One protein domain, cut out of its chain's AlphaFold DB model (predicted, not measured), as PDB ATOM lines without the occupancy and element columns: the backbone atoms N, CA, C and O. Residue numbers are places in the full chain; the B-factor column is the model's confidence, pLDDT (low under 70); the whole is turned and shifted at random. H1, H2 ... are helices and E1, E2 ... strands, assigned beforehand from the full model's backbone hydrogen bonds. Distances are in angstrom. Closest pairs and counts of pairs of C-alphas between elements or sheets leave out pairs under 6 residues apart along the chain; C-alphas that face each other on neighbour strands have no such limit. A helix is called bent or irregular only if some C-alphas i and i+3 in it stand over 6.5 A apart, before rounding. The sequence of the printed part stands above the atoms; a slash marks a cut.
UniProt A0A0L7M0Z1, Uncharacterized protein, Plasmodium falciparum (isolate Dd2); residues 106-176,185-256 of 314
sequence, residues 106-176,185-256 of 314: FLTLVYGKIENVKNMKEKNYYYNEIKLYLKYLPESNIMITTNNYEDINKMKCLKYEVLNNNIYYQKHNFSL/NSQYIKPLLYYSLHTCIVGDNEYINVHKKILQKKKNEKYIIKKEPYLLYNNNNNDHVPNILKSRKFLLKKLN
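AT A GLANCE: This is residues 106 to 176 and 185 to 256 of the 314 residues of an uncharacterized protein of Plasmodium falciparum (isolate Dd2) (UniProt A0A0L7M0Z1). A sheet of five antiparallel strands, curled like part of a barrel and left open on one side, wraps round one helix, H1, which fills the core. Helix H3 packs where E1 and E5 lie, and H2 lies at the open side of the curl. The printed part has 143 residues, with five named strands and three named helices along the chain as E1 E2 E3 E4 E5 H1 H2 H3; the sheet's order is E1 E5 E4 E2 E3, and the class is mixed, helices and strands. The whole is compact, with a radius of gyration of the C-alphas of 16.1 A and spans of 42 by 42 by 30 A.

IN THESE COORDINATES: The longest strand, E4, residues 155 to 169, runs 36.2 A and bends by 66 degrees at residue 163. E2, residues 128 to 136, runs 24.9 A and bends by 51 degrees at residue 133. E1, residues 106 to 111, begins with C-alpha 106 at (137.649, 206.968, 170.775). E5 is residues 172 to 176, and E3 is residues 143 to 145. H1, residues 185 to 197, is 18.2 A long and only just irregular: C-alphas 187 and 190 are 6.8 A apart. H2, residues 207 to 220, 20.5 A long, is irregular, with C-alphas 208 and 211 7.9 A apart. H3, residues 240 to 255, 22.3 A long, ends with C-alpha 255 at (131.908, 229.178, 168.852).

HOW THE PARTS SIT: The sheet is strongly twisted, and its pairing is staggered: E4 pairs with E2 over residues 155 to 160 and with E5 over 164 to 169. N 158 and O 130 of E4 and E2 are 2.9 A apart; in the hairpin E4 and E5, N 174 and O 167 are 2.8 A apart. Between the neighbour strands E1 and E5, N 110 and O 175 are within hydrogen-bond range at 2.9 A, and in the hairpin E2 and E3, N 135 and O 144 are within hydrogen-bond range at 2.9 A. The sheet curls round H1, which is on one face of it, making two layers, a helix over a sheet; the closest C-alphas of E3 and H1, Met 143 and Pro 191, are 6.4 A apart. H3 is on the sheet too and stands up from it, over E5; the closest C-alphas, His 172 and Ser 247, are 5.7 A apart. H1 and H2 only just touch, with 3 pairs of C-alphas within 8 A, the closest Lys 190 and Tyr 207 at 6.9 A, about perpendicular at 84 degrees. H1 and H3 are apart. Every O i to N i+4 pair is within hydrogen-bond range in H3, against 6 of 9 in H1 and 7 of 10 in H2.

THE WHOLE: The C-alphas farthest apart, Asn 124 and Asn 220, are 48.3 A apart. Residues 177 to 184 are cut out, with 20.0 A between C-alphas 176 and 185. The links E1 to E2 and H2 to H3 are long, and residues 234 to 239 stand free. The mean pLDDT of the printed part is 76.1; residues 116 to 126, 147 to 153, 216 to 242 and 256 are under 70.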
ATOM      1  N   PHE A 106     138.259 205.656 170.719       98.06
ATOM      2  CA  PHE A 106     137.649 206.968 170.775       98.06
ATOM      3  C   PHE A 106     138.705 208.064 170.704       98.06
ATOM      4  O   PHE A 106     139.785 207.955 171.273       98.06
ATOM      5  N   LEU A 107     138.354 209.154 170.040       97.38
ATOM      6  CA  LEU A 107     139.107 210.396 170.030       97.38
ATOM      7  C   LEU A 107     138.349 211.425 170.869       97.38
ATOM      8  O   LEU A 107     137.131 211.582 170.710       97.38
ATOM      9  N   THR A 108     139.054 212.123 171.756       97.81
ATOM     10  CA  THR A 108     138.442 213.140 172.615       97.81
ATOM     11  C   THR A 108     139.319 214.372 172.798       97.81
ATOM     12  O   THR A 108     140.542 214.269 172.878       97.81
ATOM     13  N   LEU A 109     138.680 215.541 172.875       97.69
ATOM     14  CA  LEU A 109     139.311 216.806 173.251       97.69
ATOM     15  C   LEU A 109     138.905 217.134 174.688       97.69
ATOM     16  O   LEU A 109     137.713 217.187 174.997       97.69
ATOM     17  N   VAL A 110     139.880 217.374 175.558       95.88
ATOM     18  CA  VAL A 110     139.666 217.680 176.978       95.88
ATOM     19  C   VAL A 110     140.258 219.037 177.353       95.88
ATOM     20  O   VAL A 110     141.147 219.554 176.674       95.88
ATOM     21  N   TYR A 111     139.745 219.631 178.430       93.25
ATOM     22  CA  TYR A 111     140.269 220.887 178.972       93.25
ATOM     23  C   TYR A 111     141.572 220.671 179.758       93.25
ATOM     24  O   TYR A 111     141.746 219.665 180.439       93.25
ATOM     25  N   GLY A 112     142.456 221.663 179.751       90.31
ATOM     26  CA  GLY A 112     143.716 221.616 180.490       90.31
ATOM     27  C   GLY A 112     144.779 220.731 179.838       90.31
ATOM     28  O   GLY A 112     144.554 220.116 178.792       90.31
ATOM     29  N   LYS A 113     145.955 220.703 180.468       89.06
ATOM     30  CA  LYS A 113     147.026 219.754 180.153       89.06
ATOM     31  C   LYS A 113     146.826 218.486 180.974       89.06
ATOM     32  O   LYS A 113     146.483 218.579 182.151       89.06
ATOM     33  N   ILE A 114     147.061 217.331 180.367       87.31
ATOM     34  CA  ILE A 114     147.139 216.060 181.084       87.31
ATOM     35  C   ILE A 114     148.569 215.875 181.558       87.31
ATOM     36  O   ILE A 114     149.493 215.752 180.757       87.31
ATOM     37  N   GLU A 115     148.771 215.891 182.868       75.19
ATOM     38  CA  GLU A 115     150.069 215.567 183.442       75.19
ATOM     39  C   GLU A 115     150.343 214.082 183.190       75.19
ATOM     40  O   GLU A 115     149.596 213.212 183.638       75.19
ATOM     41  N   ASN A 116     151.377 213.790 182.394       59.06
ATOM     42  CA  ASN A 116     151.779 212.419 182.098       59.06
ATOM     43  C   ASN A 116     152.125 211.716 183.415       59.06
ATOM     44  O   ASN A 116     153.149 212.011 184.035       59.06
ATOM     45  N   VAL A 117     151.287 210.768 183.835       56.69
ATOM     46  CA  VAL A 117     151.619 209.877 184.947       56.69
ATOM     47  C   VAL A 117     152.853 209.075 184.522       56.69
ATOM     48  O   VAL A 117     152.881 208.483 183.447       56.69
ATOM     49  N   LYS A 118     153.900 209.134 185.348       46.12
ATOM     50  CA  LYS A 118     155.321 208.826 185.081       46.12
ATOM     51  C   LYS A 118     155.680 207.398 184.599       46.12
ATOM     52  O   LYS A 118     156.849 207.032 184.637       46.12
ATOM     53  N   ASN A 119     154.753 206.584 184.100       44.84
ATOM     54  CA  ASN A 119     154.958 205.135 183.969       44.84
ATOM     55  C   ASN A 119     155.460 204.634 182.601       44.84
ATOM     56  O   ASN A 119     155.465 203.428 182.378       44.84
ATOM     57  N   MET A 120     155.911 205.504 181.689       46.41
ATOM     58  CA  MET A 120     156.370 205.050 180.363       46.41
ATOM     59  C   MET A 120     157.781 204.441 180.336       46.41
ATOM     60  O   MET A 120     158.109 203.759 179.374       46.41
ATOM     61  N   LYS A 121     158.628 204.668 181.349       44.41
ATOM     62  CA  LYS A 121     160.025 204.189 181.305       44.41
ATOM     63  C   LYS A 121     160.267 202.832 181.968       44.41
ATOM     64  O   LYS A 121     161.299 202.235 181.700       44.41
ATOM     65  N   GLU A 122     159.342 202.328 182.782       44.81
ATOM     66  CA  GLU A 122     159.597 201.120 183.588       44.81
ATOM     67  C   GLU A 122     158.780 199.892 183.176       44.81
ATOM     68  O   GLU A 122     159.034 198.797 183.671       44.81
ATOM     69  N   LYS A 123     157.807 200.018 182.265       44.78
ATOM     70  CA  LYS A 123     157.008 198.875 181.806       44.78
ATOM     71  C   LYS A 123     156.678 199.020 180.324       44.78
ATOM     72  O   LYS A 123     156.339 200.111 179.885       44.78
ATOM     73  N   ASN A 124     156.720 197.911 179.584       49.38
ATOM     74  CA  ASN A 124     156.399 197.757 178.152       49.38
ATOM     75  C   ASN A 124     154.932 198.107 177.771       49.38
ATOM     76  O   ASN A 124     154.340 197.463 176.905       49.38
ATOM     77  N   TYR A 125     154.299 199.080 178.430       49.72
ATOM     78  CA  TYR A 125     152.926 199.492 178.161       49.72
ATOM     79  C   TYR A 125     152.896 200.728 177.261       49.72
ATOM     80  O   TYR A 125     153.325 201.813 177.641       49.72
ATOM     81  N   TYR A 126     152.299 200.562 176.083       60.72
ATOM     82  CA  TYR A 126     152.074 201.618 175.090       60.72
ATOM     83  C   TYR A 126     150.969 202.622 175.482       60.72
ATOM     84  O   TYR A 126     150.724 203.584 174.762       60.72
ATOM     85  N   TYR A 127     150.268 202.403 176.599       73.94
ATOM     86  CA  TYR A 127     149.117 203.198 177.031       73.94
ATOM     87  C   TYR A 127     149.099 203.391 178.549       73.94
ATOM     88  O   TYR A 127     149.542 202.530 179.311       73.94
ATOM     89  N   ASN A 128     148.504 204.499 178.989       86.00
ATOM     90  CA  ASN A 128     148.120 204.703 180.383       86.00
ATOM     91  C   ASN A 128     146.780 204.012 180.660       86.00
ATOM     92  O   ASN A 128     145.971 203.821 179.753       86.00
ATOM     93  N   GLU A 129     146.514 203.657 181.916       90.00
ATOM     94  CA  GLU A 129     145.296 202.951 182.312       90.00
ATOM     95  C   GLU A 129     144.622 203.641 183.502       90.00
ATOM     96  O   GLU A 129     145.269 203.993 184.486       90.00
ATOM     97  N   ILE A 130     143.307 203.824 183.407       89.69
ATOM     98  CA  ILE A 130     142.442 204.310 184.479       89.69
ATOM     99  C   ILE A 130     141.572 203.147 184.938       89.69
ATOM    100  O   ILE A 130     140.852 202.570 184.124       89.69
ATOM    101  N   LYS A 131     141.586 202.851 186.241       88.94
ATOM    102  CA  LYS A 131     140.687 201.888 186.888       88.94
ATOM    103  C   LYS A 131     139.981 202.559 188.057       88.94
ATOM    104  O   LYS A 131     140.637 202.989 189.000       88.94
ATOM    105  N   LEU A 132     138.654 202.643 187.995       87.00
ATOM    106  CA  LEU A 132     137.826 203.157 189.088       87.00
ATOM    107  C   LEU A 132     136.596 202.284 189.291       87.00
ATOM    108  O   LEU A 132     136.007 201.782 188.335       87.00
ATOM    109  N   TYR A 133     136.161 202.177 190.539       86.25
ATOM    110  CA  TYR A 133     134.861 201.622 190.875       86.25
ATOM    111  C   TYR A 133     133.822 202.736 190.798       86.25
ATOM    112  O   TYR A 133     133.928 203.740 191.505       86.25
ATOM    113  N   LEU A 134     132.830 202.568 189.923       86.50
ATOM    114  CA  LEU A 134     131.793 203.568 189.673       86.50
ATOM    115  C   LEU A 134     130.416 203.026 190.055       86.50
ATOM    116  O   LEU A 134     130.088 201.870 189.785       86.50
ATOM    117  N   LYS A 135     129.583 203.887 190.639       86.00
ATOM    118  CA  LYS A 135     128.158 203.625 190.880       86.00
ATOM    119  C   LYS A 135     127.327 204.832 190.475       86.00
ATOM    120  O   LYS A 135     127.802 205.960 190.570       86.00
ATOM    121  N   TYR A 136     126.086 204.614 190.061       86.06
ATOM    122  CA  TYR A 136     125.160 205.724 189.860       86.06
ATOM    123  C   TYR A 136     124.811 206.373 191.196       86.06
ATOM    124  O   TYR A 136     124.592 205.696 192.203       86.06
ATOM    125  N   LEU A 137     124.756 207.700 191.193       82.50
ATOM    126  CA  LEU A 137     124.061 208.450 192.221       82.50
ATOM    127  C   LEU A 137     122.563 208.101 192.111       82.50
ATOM    128  O   LEU A 137     122.050 208.099 190.989       82.50
ATOM    129  N   PRO A 138     121.856 207.818 193.223       79.88
ATOM    130  CA  PRO A 138     120.429 207.496 193.187       79.88
ATOM    131  C   PRO A 138     119.651 208.537 192.383       79.88
ATOM    132  O   PRO A 138     119.974 209.723 192.470       79.88
ATOM    133  N   GLU A 139     118.671 208.110 191.582       81.06
ATOM    134  CA  GLU A 139     117.803 208.996 190.784       81.06
ATOM    135  C   GLU A 139     118.578 210.028 189.940       81.06
ATOM    136  O   GLU A 139     118.251 211.218 189.884       81.06
ATOM    137  N   SER A 140     119.701 209.615 189.356       81.75
ATOM    138  CA  SER A 140     120.552 210.481 188.548       81.75
ATOM    139  C   SER A 140     121.333 209.662 187.528       81.75
ATOM    140  O   SER A 140     121.723 208.527 187.779       81.75
ATOM    141  N   ASN A 141     121.632 210.276 186.385       84.69
ATOM    142  CA  ASN A 141     122.518 209.687 185.374       84.69
ATOM    143  C   ASN A 141     124.009 209.895 185.697       84.69
ATOM    144  O   ASN A 141     124.875 209.396 184.982       84.69
ATOM    145  N   ILE A 142     124.314 210.609 186.785       87.06
ATOM    146  CA  ILE A 142     125.678 210.833 187.255       87.06
ATOM    147  C   ILE A 142     126.201 209.575 187.936       87.06
ATOM    148  O   ILE A 142     125.633 209.119 188.925       87.06
ATOM    149  N   MET A 143     127.338 209.078 187.463       87.88
ATOM    150  CA  MET A 143     128.153 208.126 188.210       87.88
ATOM    151  C   MET A 143     129.161 208.840 189.100       87.88
ATOM    152  O   MET A 143     129.776 209.815 188.666       87.88
ATOM    153  N   ILE A 144     129.346 208.290 190.291       84.94
ATOM    154  CA  ILE A 144     130.302 208.702 191.312       84.94
ATOM    155  C   ILE A 144     131.242 207.528 191.625       84.94
ATOM    156  O   ILE A 144     130.904 206.363 191.389       84.94
ATOM    157  N   THR A 145     132.425 207.830 192.140       83.31
ATOM    158  CA  THR A 145     133.372 206.831 192.640       83.31
ATOM    159  C   THR A 145     132.846 206.154 193.906       83.31
ATOM    160  O   THR A 145     132.058 206.707 194.680       83.31
ATOM    161  N   THR A 146     133.246 204.905 194.123       75.75
ATOM    162  CA  THR A 146     132.882 204.150 195.323       75.75
ATOM    163  C   THR A 146     134.062 203.325 195.803       75.75
ATOM    164  O   THR A 146     134.688 202.632 195.018       75.75
ATOM    165  N   ASN A 147     134.332 203.346 197.106       67.00
ATOM    166  CA  ASN A 147     135.356 202.492 197.721       67.00
ATOM    167  C   ASN A 147     134.797 201.118 198.104       67.00
ATOM    168  O   ASN A 147     135.453 200.365 198.814       67.00
ATOM    169  N   ASN A 148     133.557 200.813 197.712       65.75
ATOM    170  CA  ASN A 148     132.985 199.509 197.989       65.75
ATOM    171  C   ASN A 148     133.500 198.493 196.955       65.75
ATOM    172  O   ASN A 148     132.932 198.369 195.867       65.75
ATOM    173  N   TYR A 149     134.617 197.849 197.303       63.56
ATOM    174  CA  TYR A 149     135.354 196.873 196.491       63.56
ATOM    175  C   TYR A 149     134.662 195.506 196.394       63.56
ATOM    176  O   TYR A 149     135.120 194.649 195.645       63.56
ATOM    177  N   GLU A 150     133.556 195.310 197.116       59.72
ATOM    178  CA  GLU A 150     132.842 194.030 197.230       59.72
ATOM    179  C   GLU A 150     132.212 193.550 195.910       59.72
ATOM    180  O   GLU A 150     131.814 192.397 195.801       59.72
ATOM    181  N   ASP A 151     132.142 194.401 194.880       63.78
ATOM    182  CA  ASP A 151     131.562 194.055 193.583       63.78
ATOM    183  C   ASP A 151     132.536 194.372 192.441       63.78
ATOM    184  O   ASP A 151     132.629 195.506 191.956       63.78
ATOM    185  N   ILE A 152     133.266 193.342 191.997       62.19
ATOM    186  CA  ILE A 152     134.222 193.407 190.877       62.19
ATOM    187  C   ILE A 152     133.555 193.975 189.612       62.19
ATOM    188  O   ILE A 152     134.202 194.694 188.846       62.19
ATOM    189  N   ASN A 153     132.244 193.766 189.423       69.00
ATOM    190  CA  ASN A 153     131.515 194.264 188.254       69.00
ATOM    191  C   ASN A 153     131.388 195.796 188.224       69.00
ATOM    192  O   ASN A 153     131.063 196.374 187.175       69.00
ATOM    193  N   LYS A 154     131.658 196.480 189.344       76.25
ATOM    194  CA  LYS A 154     131.680 197.948 189.430       76.25
ATOM    195  C   LYS A 154     133.008 198.553 188.987       76.25
ATOM    196  O   LYS A 154     133.032 199.752 188.708       76.25
ATOM    197  N   MET A 155     134.078 197.761 188.863       87.75
ATOM    198  CA  MET A 155     135.351 198.250 188.336       87.75
ATOM    199  C   MET A 155     135.215 198.548 186.840       87.75
ATOM    200  O   MET A 155     134.818 197.693 186.045       87.75
ATOM    201  N   LYS A 156     135.543 199.778 186.445       91.56
ATOM    202  CA  LYS A 156     135.550 200.239 185.056       91.56
ATOM    203  C   LYS A 156     136.951 200.667 184.675       91.56
ATOM    204  O   LYS A 156     137.641 201.330 185.446       91.56
ATOM    205  N   CYS A 157     137.350 200.253 183.480       91.81
ATOM    206  CA  CYS A 157     138.691 200.435 182.962       91.81
ATOM    207  C   CYS A 157     138.655 201.223 181.653       91.81
ATOM    208  O   CYS A 157     137.801 200.977 180.798       91.81
ATOM    209  N   LEU A 158     139.598 202.146 181.496       94.69
ATOM    210  CA  LEU A 158     139.813 202.929 180.285       94.69
ATOM    211  C   LEU A 158     141.313 203.071 180.067       94.69
ATOM    212  O   LEU A 158     142.016 203.588 180.932       94.69
ATOM    213  N   LYS A 159     141.799 202.636 178.909       94.88
ATOM    214  CA  LYS A 159     143.183 202.881 178.500       94.88
ATOM    215  C   LYS A 159     143.236 204.141 177.645       94.88
ATOM    216  O   LYS A 159     142.286 204.415 176.910       94.88
ATOM    217  N   TYR A 160     144.309 204.917 177.735       94.25
ATOM    218  CA  TYR A 160     144.443 206.147 176.963       94.25
ATOM    219  C   TYR A 160     145.885 206.490 176.592       94.25
ATOM    220  O   TYR A 160     146.843 206.100 177.257       94.25
ATOM    221  N   GLU A 161     146.004 207.283 175.537       92.12
ATOM    222  CA  GLU A 161     147.235 207.868 175.022       92.12
ATOM    223  C   GLU A 161     147.018 209.373 174.820       92.12
ATOM    224  O   GLU A 161     145.971 209.808 174.327       92.12
ATOM    225  N   VAL A 162     148.000 210.178 175.221       91.62
ATOM    226  CA  VAL A 162     147.977 211.627 175.017       91.62
ATOM    227  C   VAL A 162     148.568 211.923 173.640       91.62
ATOM    228  O   VAL A 162     149.783 211.977 173.488       91.62
ATOM    229  N   LEU A 163     147.710 212.127 172.636       91.12
ATOM    230  CA  LEU A 163     148.148 212.433 171.267       91.12
ATOM    231  C   LEU A 163     148.747 213.837 171.157       91.12
ATOM    232  O   LEU A 163     149.672 214.076 170.386       91.12
ATOM    233  N   ASN A 164     148.184 214.794 171.894       90.75
ATOM    234  CA  ASN A 164     148.715 216.147 171.964       90.75
ATOM    235  C   ASN A 164     148.349 216.794 173.299       90.75
ATOM    236  O   ASN A 164     147.189 216.774 173.697       90.75
ATOM    237  N   ASN A 165     149.331 217.395 173.965       89.75
ATOM    238  CA  ASN A 165     149.175 218.041 175.273       89.75
ATOM    239  C   ASN A 165     149.494 219.549 175.248       89.75
ATOM    240  O   ASN A 165     149.614 220.199 176.287       89.75
ATOM    241  N   ASN A 166     149.718 220.096 174.052       87.94
ATOM    242  CA  ASN A 166     150.278 221.428 173.829       87.94
ATOM    243  C   ASN A 166     149.335 222.328 173.017       87.94
ATOM    244  O   ASN A 166     149.781 223.295 172.404       87.94
ATOM    245  N   ILE A 167     148.028 222.044 173.012       92.88
ATOM    246  CA  ILE A 167     147.041 222.928 172.386       92.88
ATOM    247  C   ILE A 167     146.815 224.111 173.333       92.88
ATOM    248  O   ILE A 167     146.051 224.016 174.295       92.88
ATOM    249  N   TYR A 168     147.510 225.219 173.079       90.56
ATOM    250  CA  TYR A 168     147.441 226.430 173.891       90.56
ATOM    251  C   TYR A 168     146.932 227.613 173.075       90.56
ATOM    252  O   TYR A 168     147.508 227.964 172.048       90.56
ATOM    253  N   TYR A 169     145.873 228.261 173.560       89.81
ATOM    254  CA  TYR A 169     145.301 229.439 172.919       89.81
ATOM    255  C   TYR A 169     144.776 230.425 173.966       89.81
ATOM    256  O   TYR A 169     143.964 230.058 174.812       89.81
ATOM    257  N   GLN A 170     145.225 231.685 173.916       87.12
ATOM    258  CA  GLN A 170     144.782 232.776 174.805       87.12
ATOM    259  C   GLN A 170     144.671 232.370 176.291       87.12
ATOM    260  O   GLN A 170     143.644 232.587 176.926       87.12
ATOM    261  N   LYS A 171     145.739 231.788 176.859       87.69
ATOM    262  CA  LYS A 171     145.802 231.308 178.260       87.69
ATOM    263  C   LYS A 171     144.959 230.070 178.584       87.69
ATOM    264  O   LYS A 171     144.918 229.656 179.740       87.69
ATOM    265  N   HIS A 172     144.354 229.431 177.589       90.31
ATOM    266  CA  HIS A 172     143.618 228.182 177.750       90.31
ATOM    267  C   HIS A 172     144.416 227.010 177.182       90.31
ATOM    268  O   HIS A 172     144.874 227.058 176.043       90.31
ATOM    269  N   ASN A 173     144.574 225.960 177.987       90.81
ATOM    270  CA  ASN A 173     145.197 224.706 177.574       90.81
ATOM    271  C   ASN A 173     144.123 223.671 177.242       90.81
ATOM    272  O   ASN A 173     143.088 223.617 177.910       90.81
ATOM    273  N   PHE A 174     144.410 222.828 176.259       94.69
ATOM    274  CA  PHE A 174     143.604 221.682 175.870       94.69
ATOM    275  C   PHE A 174     144.514 220.504 175.535       94.69
ATOM    276  O   PHE A 174     145.673 220.682 175.149       94.69
ATOM    277  N   SER A 175     143.954 219.303 175.637       94.56
ATOM    278  CA  SER A 175     144.650 218.069 175.283       94.56
ATOM    279  C   SER A 175     143.780 217.194 174.397       94.56
ATOM    280  O   SER A 175     142.563 217.117 174.576       94.56
ATOM    281  N   LEU A 176     144.412 216.517 173.450       95.75
ATOM    282  CA  LEU A 176     143.791 215.529 172.587       95.75
ATOM    283  C   LEU A 176     144.198 214.136 173.058       95.75
ATOM    284  O   LEU A 176     145.390 213.830 173.122       95.75
ATOM    285  N   ASN A 185     130.684 200.295 176.599       93.94
ATOM    286  CA  ASN A 185     131.167 200.884 177.841       93.94
ATOM    287  C   ASN A 185     131.401 202.403 177.724       93.94
ATOM    288  O   ASN A 185     131.951 203.019 178.639       93.94
ATOM    289  N   SER A 186     130.952 203.055 176.642       94.62
ATOM    290  CA  SER A 186     131.236 204.478 176.395       94.62
ATOM    291  C   SER A 186     130.679 205.422 177.471       94.62
ATOM    292  O   SER A 186     131.173 206.535 177.636       94.62
ATOM    293  N   GLN A 187     129.649 204.998 178.211       93.94
ATOM    294  CA  GLN A 187     129.071 205.769 179.319       93.94
ATOM    295  C   GLN A 187     130.056 206.030 180.466       93.94
ATOM    296  O   GLN A 187     129.920 207.025 181.170       93.94
ATOM    297  N   TYR A 188     131.070 205.175 180.627       95.06
ATOM    298  CA  TYR A 188     132.060 205.306 181.694       95.06
ATOM    299  C   TYR A 188     133.170 206.310 181.357       95.06
ATOM    300  O   TYR A 188     133.891 206.738 182.250       95.06
ATOM    301  N   ILE A 189     133.301 206.740 180.097       96.81
ATOM    302  CA  ILE A 189     134.403 207.614 179.666       96.81
ATOM    303  C   ILE A 189     134.403 208.936 180.443       96.81
ATOM    304  O   ILE A 189     135.426 209.322 181.002       96.81
ATOM    305  N   LYS A 190     133.255 209.622 180.504       95.56
ATOM    306  CA  LYS A 190     133.135 210.923 181.181       95.56
ATOM    307  C   LYS A 190     133.525 210.857 182.668       95.56
ATOM    308  O   LYS A 190     134.419 211.613 183.048       95.56
ATOM    309  N   PRO A 191     132.937 209.970 183.506       93.31
ATOM    310  CA  PRO A 191     133.337 209.873 184.908       93.31
ATOM    311  C   PRO A 191     134.799 209.458 185.081       93.31
ATOM    312  O   PRO A 191     135.468 210.011 185.948       93.31
ATOM    313  N   LEU A 192     135.320 208.533 184.264       93.50
ATOM    314  CA  LEU A 192     136.712 208.088 184.385       93.50
ATOM    315  C   LEU A 192     137.697 209.241 184.147       93.50
ATOM    316  O   LEU A 192     138.593 209.455 184.960       93.50
ATOM    317  N   LEU A 193     137.500 210.035 183.090       93.06
ATOM    318  CA  LEU A 193     138.343 211.209 182.836       93.06
ATOM    319  C   LEU A 193     138.170 212.285 183.917       93.06
ATOM    320  O   LEU A 193     139.155 212.879 184.352       93.06
ATOM    321  N   TYR A 194     136.937 212.502 184.383       90.25
ATOM    322  CA  TYR A 194     136.639 213.491 185.419       90.25
ATOM    323  C   TYR A 194     137.335 213.193 186.744       90.25
ATOM    324  O   TYR A 194     138.009 214.059 187.303       90.25
ATOM    325  N   TYR A 195     137.186 211.968 187.243       85.75
ATOM    326  CA  TYR A 195     137.685 211.604 188.562       85.75
ATOM    327  C   TYR A 195     139.176 211.265 188.572       85.75
ATOM    328  O   TYR A 195     139.824 211.528 189.581       85.75
ATOM    329  N   SER A 196     139.729 210.724 187.479       86.19
ATOM    330  CA  SER A 196     141.138 210.299 187.445       86.19
ATOM    331  C   SER A 196     142.092 211.306 186.824       86.19
ATOM    332  O   SER A 196     143.238 211.367 187.249       86.19
ATOM    333  N   LEU A 197     141.654 212.076 185.823       86.75
ATOM    334  CA  LEU A 197     142.508 213.071 185.159       86.75
ATOM    335  C   LEU A 197     142.140 214.510 185.534       86.75
ATOM    336  O   LEU A 197     142.691 215.449 184.967       86.75
ATOM    337  N   HIS A 198     141.180 214.691 186.446       84.44
ATOM    338  CA  HIS A 198     140.712 215.998 186.915       84.44
ATOM    339  C   HIS A 198     140.340 216.961 185.773       84.44
ATOM    340  O   HIS A 198     140.534 218.173 185.863       84.44
ATOM    341  N   THR A 199     139.778 216.418 184.690       89.12
ATOM    342  CA  THR A 199     139.428 217.155 183.469       89.12
ATOM    343  C   THR A 199     138.027 216.804 182.964       89.12
ATOM    344  O   THR A 199     137.428 215.815 183.361       89.12
ATOM    345  N   CYS A 200     137.475 217.614 182.062       92.12
ATOM    346  CA  CYS A 200     136.225 217.319 181.362       92.12
ATOM    347  C   CYS A 200     136.465 217.256 179.853       92.12
ATOM    348  O   CYS A 200     137.303 217.982 179.313       92.12
ATOM    349  N   ILE A 201     135.655 216.457 179.159       96.19
ATOM    350  CA  ILE A 201     135.568 216.513 177.698       96.19
ATOM    351  C   ILE A 201     134.972 217.866 177.287       96.19
ATOM    352  O   ILE A 201     134.024 218.365 177.906       96.19
ATOM    353  N   VAL A 202     135.499 218.470 176.224       95.31
ATOM    354  CA  VAL A 202     134.925 219.685 175.638       95.31
ATOM    355  C   VAL A 202     133.497 219.393 175.162       95.31
ATOM    356  O   VAL A 202     133.244 218.452 174.416       95.31
ATOM    357  N   GLY A 203     132.534 220.192 175.622       93.00
ATOM    358  CA  GLY A 203     131.104 219.952 175.385       93.00
ATOM    359  C   GLY A 203     130.438 218.927 176.292       93.00
ATOM    360  O   GLY A 203     129.271 218.603 176.084       93.00
ATOM    361  N   ASP A 204     131.119 218.456 177.337       92.31
ATOM    362  CA  ASP A 204     130.430 217.769 178.423       92.31
ATOM    363  C   ASP A 204     129.626 218.776 179.255       92.31
ATOM    364  O   ASP A 204     130.177 219.607 179.979       92.31
ATOM    365  N   ASN A 205     128.302 218.732 179.114       86.81
ATOM    366  CA  ASN A 205     127.366 219.574 179.865       86.81
ATOM    367  C   ASN A 205     126.932 218.918 181.188       86.81
ATOM    368  O   ASN A 205     126.326 219.572 182.038       86.81
ATOM    369  N   GLU A 206     127.260 217.639 181.375       88.00
ATOM    370  CA  GLU A 206     126.841 216.832 182.511       88.00
ATOM    371  C   GLU A 206     127.884 216.874 183.631       88.00
ATOM    372  O   GLU A 206     127.589 217.376 184.720       88.00
ATOM    373  N   TYR A 207     129.115 216.428 183.356       88.19
ATOM    374  CA  TYR A 207     130.155 216.319 184.387       88.19
ATOM    375  C   TYR A 207     130.795 217.659 184.755       88.19
ATOM    376  O   TYR A 207     131.244 217.839 185.884       88.19
ATOM    377  N   ILE A 208     130.729 218.666 183.879       84.00
ATOM    378  CA  ILE A 208     131.246 220.010 184.187       84.00
ATOM    379  C   ILE A 208     130.526 220.681 185.372       84.00
ATOM    380  O   ILE A 208     131.091 221.537 186.050       84.00
ATOM    381  N   ASN A 209     129.283 220.273 185.646       78.94
ATOM    382  CA  ASN A 209     128.447 220.789 186.732       78.94
ATOM    383  C   ASN A 209     128.167 219.739 187.820       78.94
ATOM    384  O   ASN A 209     127.301 219.961 188.671       78.94
ATOM    385  N   VAL A 210     128.873 218.602 187.814       81.19
ATOM    386  CA  VAL A 210     128.581 217.477 188.718       81.19
ATOM    387  C   VAL A 210     128.651 217.874 190.193       81.19
ATOM    388  O   VAL A 210     127.777 217.502 190.970       81.19
ATOM    389  N   HIS A 211     129.601 218.740 190.554       72.88
ATOM    390  CA  HIS A 211     129.746 219.291 191.902       72.88
ATOM    391  C   HIS A 211     128.462 219.972 192.407       72.88
ATOM    392  O   HIS A 211     128.063 219.751 193.546       72.88
ATOM    393  N   LYS A 212     127.765 220.745 191.559       75.00
ATOM    394  CA  LYS A 212     126.508 221.414 191.940       75.00
ATOM    395  C   LYS A 212     125.407 220.402 192.222       75.00
ATOM    396  O   LYS A 212     124.704 220.539 193.218       75.00
ATOM    397  N   LYS A 213     125.291 219.373 191.373       74.56
ATOM    398  CA  LYS A 213     124.306 218.294 191.545       74.56
ATOM    399  C   LYS A 213     124.560 217.510 192.835       74.56
ATOM    400  O   LYS A 213     123.623 217.238 193.577       74.56
ATOM    401  N   ILE A 214     125.824 217.202 193.128       73.25
ATOM    402  CA  ILE A 214     126.215 216.513 194.364       73.25
ATOM    403  C   ILE A 214     125.892 217.374 195.595       73.25
ATOM    404  O   ILE A 214     125.293 216.879 196.548       73.25
ATOM    405  N   LEU A 215     126.244 218.665 195.577       70.25
ATOM    406  CA  LEU A 215     125.969 219.589 196.685       70.25
ATOM    407  C   LEU A 215     124.468 219.767 196.947       70.25
ATOM    408  O   LEU A 215     124.062 219.810 198.105       70.25
ATOM    409  N   GLN A 216     123.646 219.839 195.897       67.69
ATOM    410  CA  GLN A 216     122.188 219.905 196.033       67.69
ATOM    411  C   GLN A 216     121.629 218.658 196.724       67.69
ATOM    412  O   GLN A 216     120.859 218.790 197.670       67.69
ATOM    413  N   LYS A 217     122.068 217.452 196.331       66.88
ATOM    414  CA  LYS A 217     121.610 216.213 196.982       66.88
ATOM    415  C   LYS A 217     122.070 216.098 198.436       66.88
ATOM    416  O   LYS A 217     121.304 215.642 199.275       66.88
ATOM    417  N   LYS A 218     123.275 216.576 198.773       63.00
ATOM    418  CA  LYS A 218     123.764 216.606 200.166       63.00
ATOM    419  C   LYS A 218     122.926 217.472 201.107       63.00
ATOM    420  O   LYS A 218     122.921 217.211 202.302       63.00
ATOM    421  N   LYS A 219     122.245 218.504 200.597       57.69
ATOM    422  CA  LYS A 219     121.328 219.313 201.415       57.69
ATOM    423  C   LYS A 219     120.046 218.560 201.772       57.69
ATOM    424  O   LYS A 219     119.435 218.888 202.780       57.69
ATOM    425  N   ASN A 220     119.680 217.554 200.978       54.38
ATOM    426  CA  ASN A 220     118.432 216.815 201.138       54.38
ATOM    427  C   ASN A 220     118.631 215.457 201.832       54.38
ATOM    428  O   ASN A 220     117.682 214.928 202.395       54.38
ATOM    429  N   GLU A 221     119.846 214.898 201.836       50.19
ATOM    430  CA  GLU A 221     120.129 213.567 202.387       50.19
ATOM    431  C   GLU A 221     121.518 213.505 203.058       50.19
ATOM    432  O   GLU A 221     122.492 214.085 202.567       50.19
ATOM    433  N   LYS A 222     121.640 212.739 204.163       46.50
ATOM    434  CA  LYS A 222     122.909 212.403 204.857       46.50
ATOM    435  C   LYS A 222     123.780 211.453 204.013       46.50
ATOM    436  O   LYS A 222     124.211 210.396 204.471       46.50
ATOM    437  N   TYR A 223     124.083 211.809 202.768       49.25
ATOM    438  CA  TYR A 223     125.057 211.054 201.990       49.25
ATOM    439  C   TYR A 223     126.464 211.370 202.468       49.25
ATOM    440  O   TYR A 223     127.066 212.397 202.125       49.25
ATOM    441  N   ILE A 224     127.022 210.423 203.216       41.84
ATOM    442  CA  ILE A 224     128.452 210.363 203.483       41.84
ATOM    443  C   ILE A 224     129.144 209.946 202.181       41.84
ATOM    444  O   ILE A 224     129.516 208.796 201.966       41.84
ATOM    445  N   ILE A 225     129.327 210.912 201.286       47.59
ATOM    446  CA  ILE A 225     130.310 210.807 200.214       47.59
ATOM    447  C   ILE A 225     131.677 210.930 200.902       47.59
ATOM    448  O   ILE A 225     132.211 212.033 201.043       47.59
ATOM    449  N   LYS A 226     132.175 209.809 201.452       41.56
ATOM    450  CA  LYS A 226     133.494 209.710 202.093       41.56
ATOM    451  C   LYS A 226     134.546 210.048 201.038       41.56
ATOM    452  O   LYS A 226     134.768 209.246 200.143       41.56
ATOM    453  N   LYS A 227     135.143 211.242 201.149       42.16
ATOM    454  CA  LYS A 227     136.297 211.725 200.368       42.16
ATOM    455  C   LYS A 227     136.290 211.271 198.894       42.16
ATOM    456  O   LYS A 227     137.233 210.654 198.423       42.16
ATOM    457  N   GLU A 228     135.247 211.629 198.150       43.53
ATOM    458  CA  GLU A 228     135.428 211.874 196.710       43.53
ATOM    459  C   GLU A 228     136.333 213.094 196.521       43.53
ATOM    460  O   GLU A 228     136.487 213.828 197.500       43.53
ATOM    461  N   PRO A 229     136.958 213.341 195.352       44.72
ATOM    462  CA  PRO A 229     137.947 214.408 195.185       44.72
ATOM    463  C   PRO A 229     137.324 215.810 195.332       44.72
ATOM    464  O   PRO A 229     137.142 216.571 194.388       44.72
ATOM    465  N   TYR A 230     137.087 216.177 196.589       41.28
ATOM    466  CA  TYR A 230     136.934 217.507 197.158       41.28
ATOM    467  C   TYR A 230     138.235 218.321 197.035       41.28
ATOM    468  O   TYR A 230     138.267 219.493 197.406       41.28
ATOM    469  N   LEU A 231     139.287 217.739 196.446       41.94
ATOM    470  CA  LEU A 231     140.515 218.429 196.057       41.94
ATOM    471  C   LEU A 231     140.277 219.561 195.052       41.94
ATOM    472  O   LEU A 231     141.127 220.423 194.923       41.94
ATOM    473  N   LEU A 232     139.116 219.627 194.399       41.59
ATOM    474  CA  LEU A 232     138.811 220.713 193.468       41.59
ATOM    475  C   LEU A 232     138.318 222.011 194.133       41.59
ATOM    476  O   LEU A 232     138.197 223.016 193.438       41.59
ATOM    477  N   TYR A 233     138.020 222.012 195.442       40.56
ATOM    478  CA  TYR A 233     137.475 223.205 196.114       40.56
ATOM    479  C   TYR A 233     138.160 223.616 197.425       40.56
ATOM    480  O   TYR A 233     138.048 224.785 197.773       40.56
ATOM    481  N   ASN A 234     138.908 222.738 198.109       32.03
ATOM    482  CA  ASN A 234     139.360 223.025 199.482       32.03
ATOM    483  C   ASN A 234     140.860 223.283 199.709       32.03
ATOM    484  O   ASN A 234     141.247 223.447 200.861       32.03
ATOM    485  N   ASN A 235     141.694 223.378 198.671       34.59
ATOM    486  CA  ASN A 235     143.070 223.850 198.838       34.59
ATOM    487  C   ASN A 235     143.230 225.212 198.163       34.59
ATOM    488  O   ASN A 235     142.873 225.385 197.003       34.59
ATOM    489  N   ASN A 236     143.810 226.173 198.880       35.44
ATOM    490  CA  ASN A 236     144.041 227.553 198.437       35.44
ATOM    491  C   ASN A 236     144.986 227.698 197.216       35.44
ATOM    492  O   ASN A 236     145.299 228.816 196.831       35.44
ATOM    493  N   ASN A 237     145.365 226.591 196.563       41.38
ATOM    494  CA  ASN A 237     146.141 226.521 195.318       41.38
ATOM    495  C   ASN A 237     145.343 225.790 194.207       41.38
ATOM    496  O   ASN A 237     145.826 224.848 193.583       41.38
ATOM    497  N   ASN A 238     144.076 226.172 194.004       46.62
ATOM    498  CA  ASN A 238     143.106 225.482 193.140       46.62
ATOM    499  C   ASN A 238     142.932 226.133 191.753       46.62
ATOM    500  O   ASN A 238     141.864 226.652 191.424       46.62
ATOM    501  N   ASP A 239     143.942 226.053 190.886       51.34
ATOM    502  CA  ASP A 239     143.839 226.633 189.539       51.34
ATOM    503  C   ASP A 239     143.003 225.782 188.554       51.34
ATOM    504  O   ASP A 239     142.374 226.319 187.642       51.34
ATOM    505  N   HIS A 240     142.900 224.457 188.722       52.28
ATOM    506  CA  HIS A 240     142.411 223.569 187.648       52.28
ATOM    507  C   HIS A 240     140.901 223.664 187.316       52.28
ATOM    508  O   HIS A 240     140.552 223.814 186.141       52.28
ATOM    509  N   VAL A 241     139.972 223.629 188.285       56.19
ATOM    510  CA  VAL A 241     138.513 223.736 187.992       56.19
ATOM    511  C   VAL A 241     138.076 225.125 187.554       56.19
ATOM    512  O   VAL A 241     137.333 225.220 186.565       56.19
ATOM    513  N   PRO A 242     138.528 226.210 188.211       56.97
ATOM    514  CA  PRO A 242     138.323 227.550 187.683       56.97
ATOM    515  C   PRO A 242     138.814 227.659 186.234       56.97
ATOM    516  O   PRO A 242     138.134 228.279 185.412       56.97
ATOM    517  N   ASN A 243     139.919 226.992 185.880       72.44
ATOM    518  CA  ASN A 243     140.444 226.976 184.515       72.44
ATOM    519  C   ASN A 243     139.567 226.197 183.521       72.44
ATOM    520  O   ASN A 243     139.385 226.683 182.402       72.44
ATOM    521  N   ILE A 244     138.948 225.069 183.895       84.06
ATOM    522  CA  ILE A 244     137.987 224.356 183.023       84.06
ATOM    523  C   ILE A 244     136.778 225.245 182.710       84.06
ATOM    524  O   ILE A 244     136.407 225.413 181.546       84.06
ATOM    525  N   LEU A 245     136.176 225.866 183.731       84.56
ATOM    526  CA  LEU A 245     135.003 226.729 183.546       84.56
ATOM    527  C   LEU A 245     135.336 227.995 182.747       84.56
ATOM    528  O   LEU A 245     134.550 228.392 181.882       84.56
ATOM    529  N   LYS A 246     136.501 228.613 182.993       86.25
ATOM    530  CA  LYS A 246     137.006 229.743 182.193       86.25
ATOM    531  C   LYS A 246     137.208 229.331 180.731       86.25
ATOM    532  O   LYS A 246     136.720 230.024 179.843       86.25
ATOM    533  N   SER A 247     137.837 228.181 180.483       88.44
ATOM    534  CA  SER A 247     138.083 227.658 179.128       88.44
ATOM    535  C   SER A 247     136.790 227.305 178.392       88.44
ATOM    536  O   SER A 247     136.648 227.621 177.211       88.44
ATOM    537  N   ARG A 248     135.794 226.741 179.090       89.00
ATOM    538  CA  ARG A 248     134.446 226.531 178.536       89.00
ATOM    539  C   ARG A 248     133.800 227.856 178.134       89.00
ATOM    540  O   ARG A 248     133.281 227.963 177.027       89.00
ATOM    541  N   LYS A 249     133.802 228.858 179.023       88.50
ATOM    542  CA  LYS A 249     133.229 230.188 178.737       88.50
ATOM    543  C   LYS A 249     133.916 230.843 177.539       88.50
ATOM    544  O   LYS A 249     133.238 231.440 176.711       88.50
ATOM    545  N   PHE A 250     135.236 230.709 177.443       90.06
ATOM    546  CA  PHE A 250     136.012 231.172 176.299       90.06
ATOM    547  C   PHE A 250     135.565 230.495 174.993       90.06
ATOM    548  O   PHE A 250     135.207 231.192 174.043       90.06
ATOM    549  N   LEU A 251     135.499 229.158 174.961       89.75
ATOM    550  CA  LEU A 251     135.054 228.421 173.775       89.75
ATOM    551  C   LEU A 251     133.618 228.762 173.385       89.75
ATOM    552  O   LEU A 251     133.354 228.972 172.208       89.75
ATOM    553  N   LEU A 252     132.707 228.878 174.355       88.62
ATOM    554  CA  LEU A 252     131.334 229.316 174.103       88.62
ATOM    555  C   LEU A 252     131.304 230.685 173.420       88.62
ATOM    556  O   LEU A 252     130.628 230.827 172.412       88.62
ATOM    557  N   LYS A 253     132.077 231.666 173.901       86.94
ATOM    558  CA  LYS A 253     132.156 232.993 173.266       86.94
ATOM    559  C   LYS A 253     132.716 232.947 171.841       86.94
ATOM    560  O   LYS A 253     132.334 233.768 171.018       86.94
ATOM    561  N   LYS A 254     133.644 232.029 171.550       86.12
ATOM    562  CA  LYS A 254     134.261 231.900 170.219       86.12
ATOM    563  C   LYS A 254     133.399 231.123 169.224       86.12
ATOM    564  O   LYS A 254     133.377 231.486 168.052       86.12
ATOM    565  N   LEU A 255     132.721 230.072 169.681       79.69
ATOM    566  CA  LEU A 255     131.908 229.178 168.852       79.69
ATOM    567  C   LEU A 255     130.472 229.685 168.676       79.69
ATOM    568  O   LEU A 255     129.912 229.553 167.591       79.69
ATOM    569  N   ASN A 256     129.885 230.301 169.705       69.62
ATOM    570  CA  ASN A 256     128.531 230.842 169.634       69.62
ATOM    571  C   ASN A 256     128.570 232.313 169.211       69.62
ATOM    572  O   ASN A 256     128.525 233.219 170.043       69.62
TER     573      ASN A 256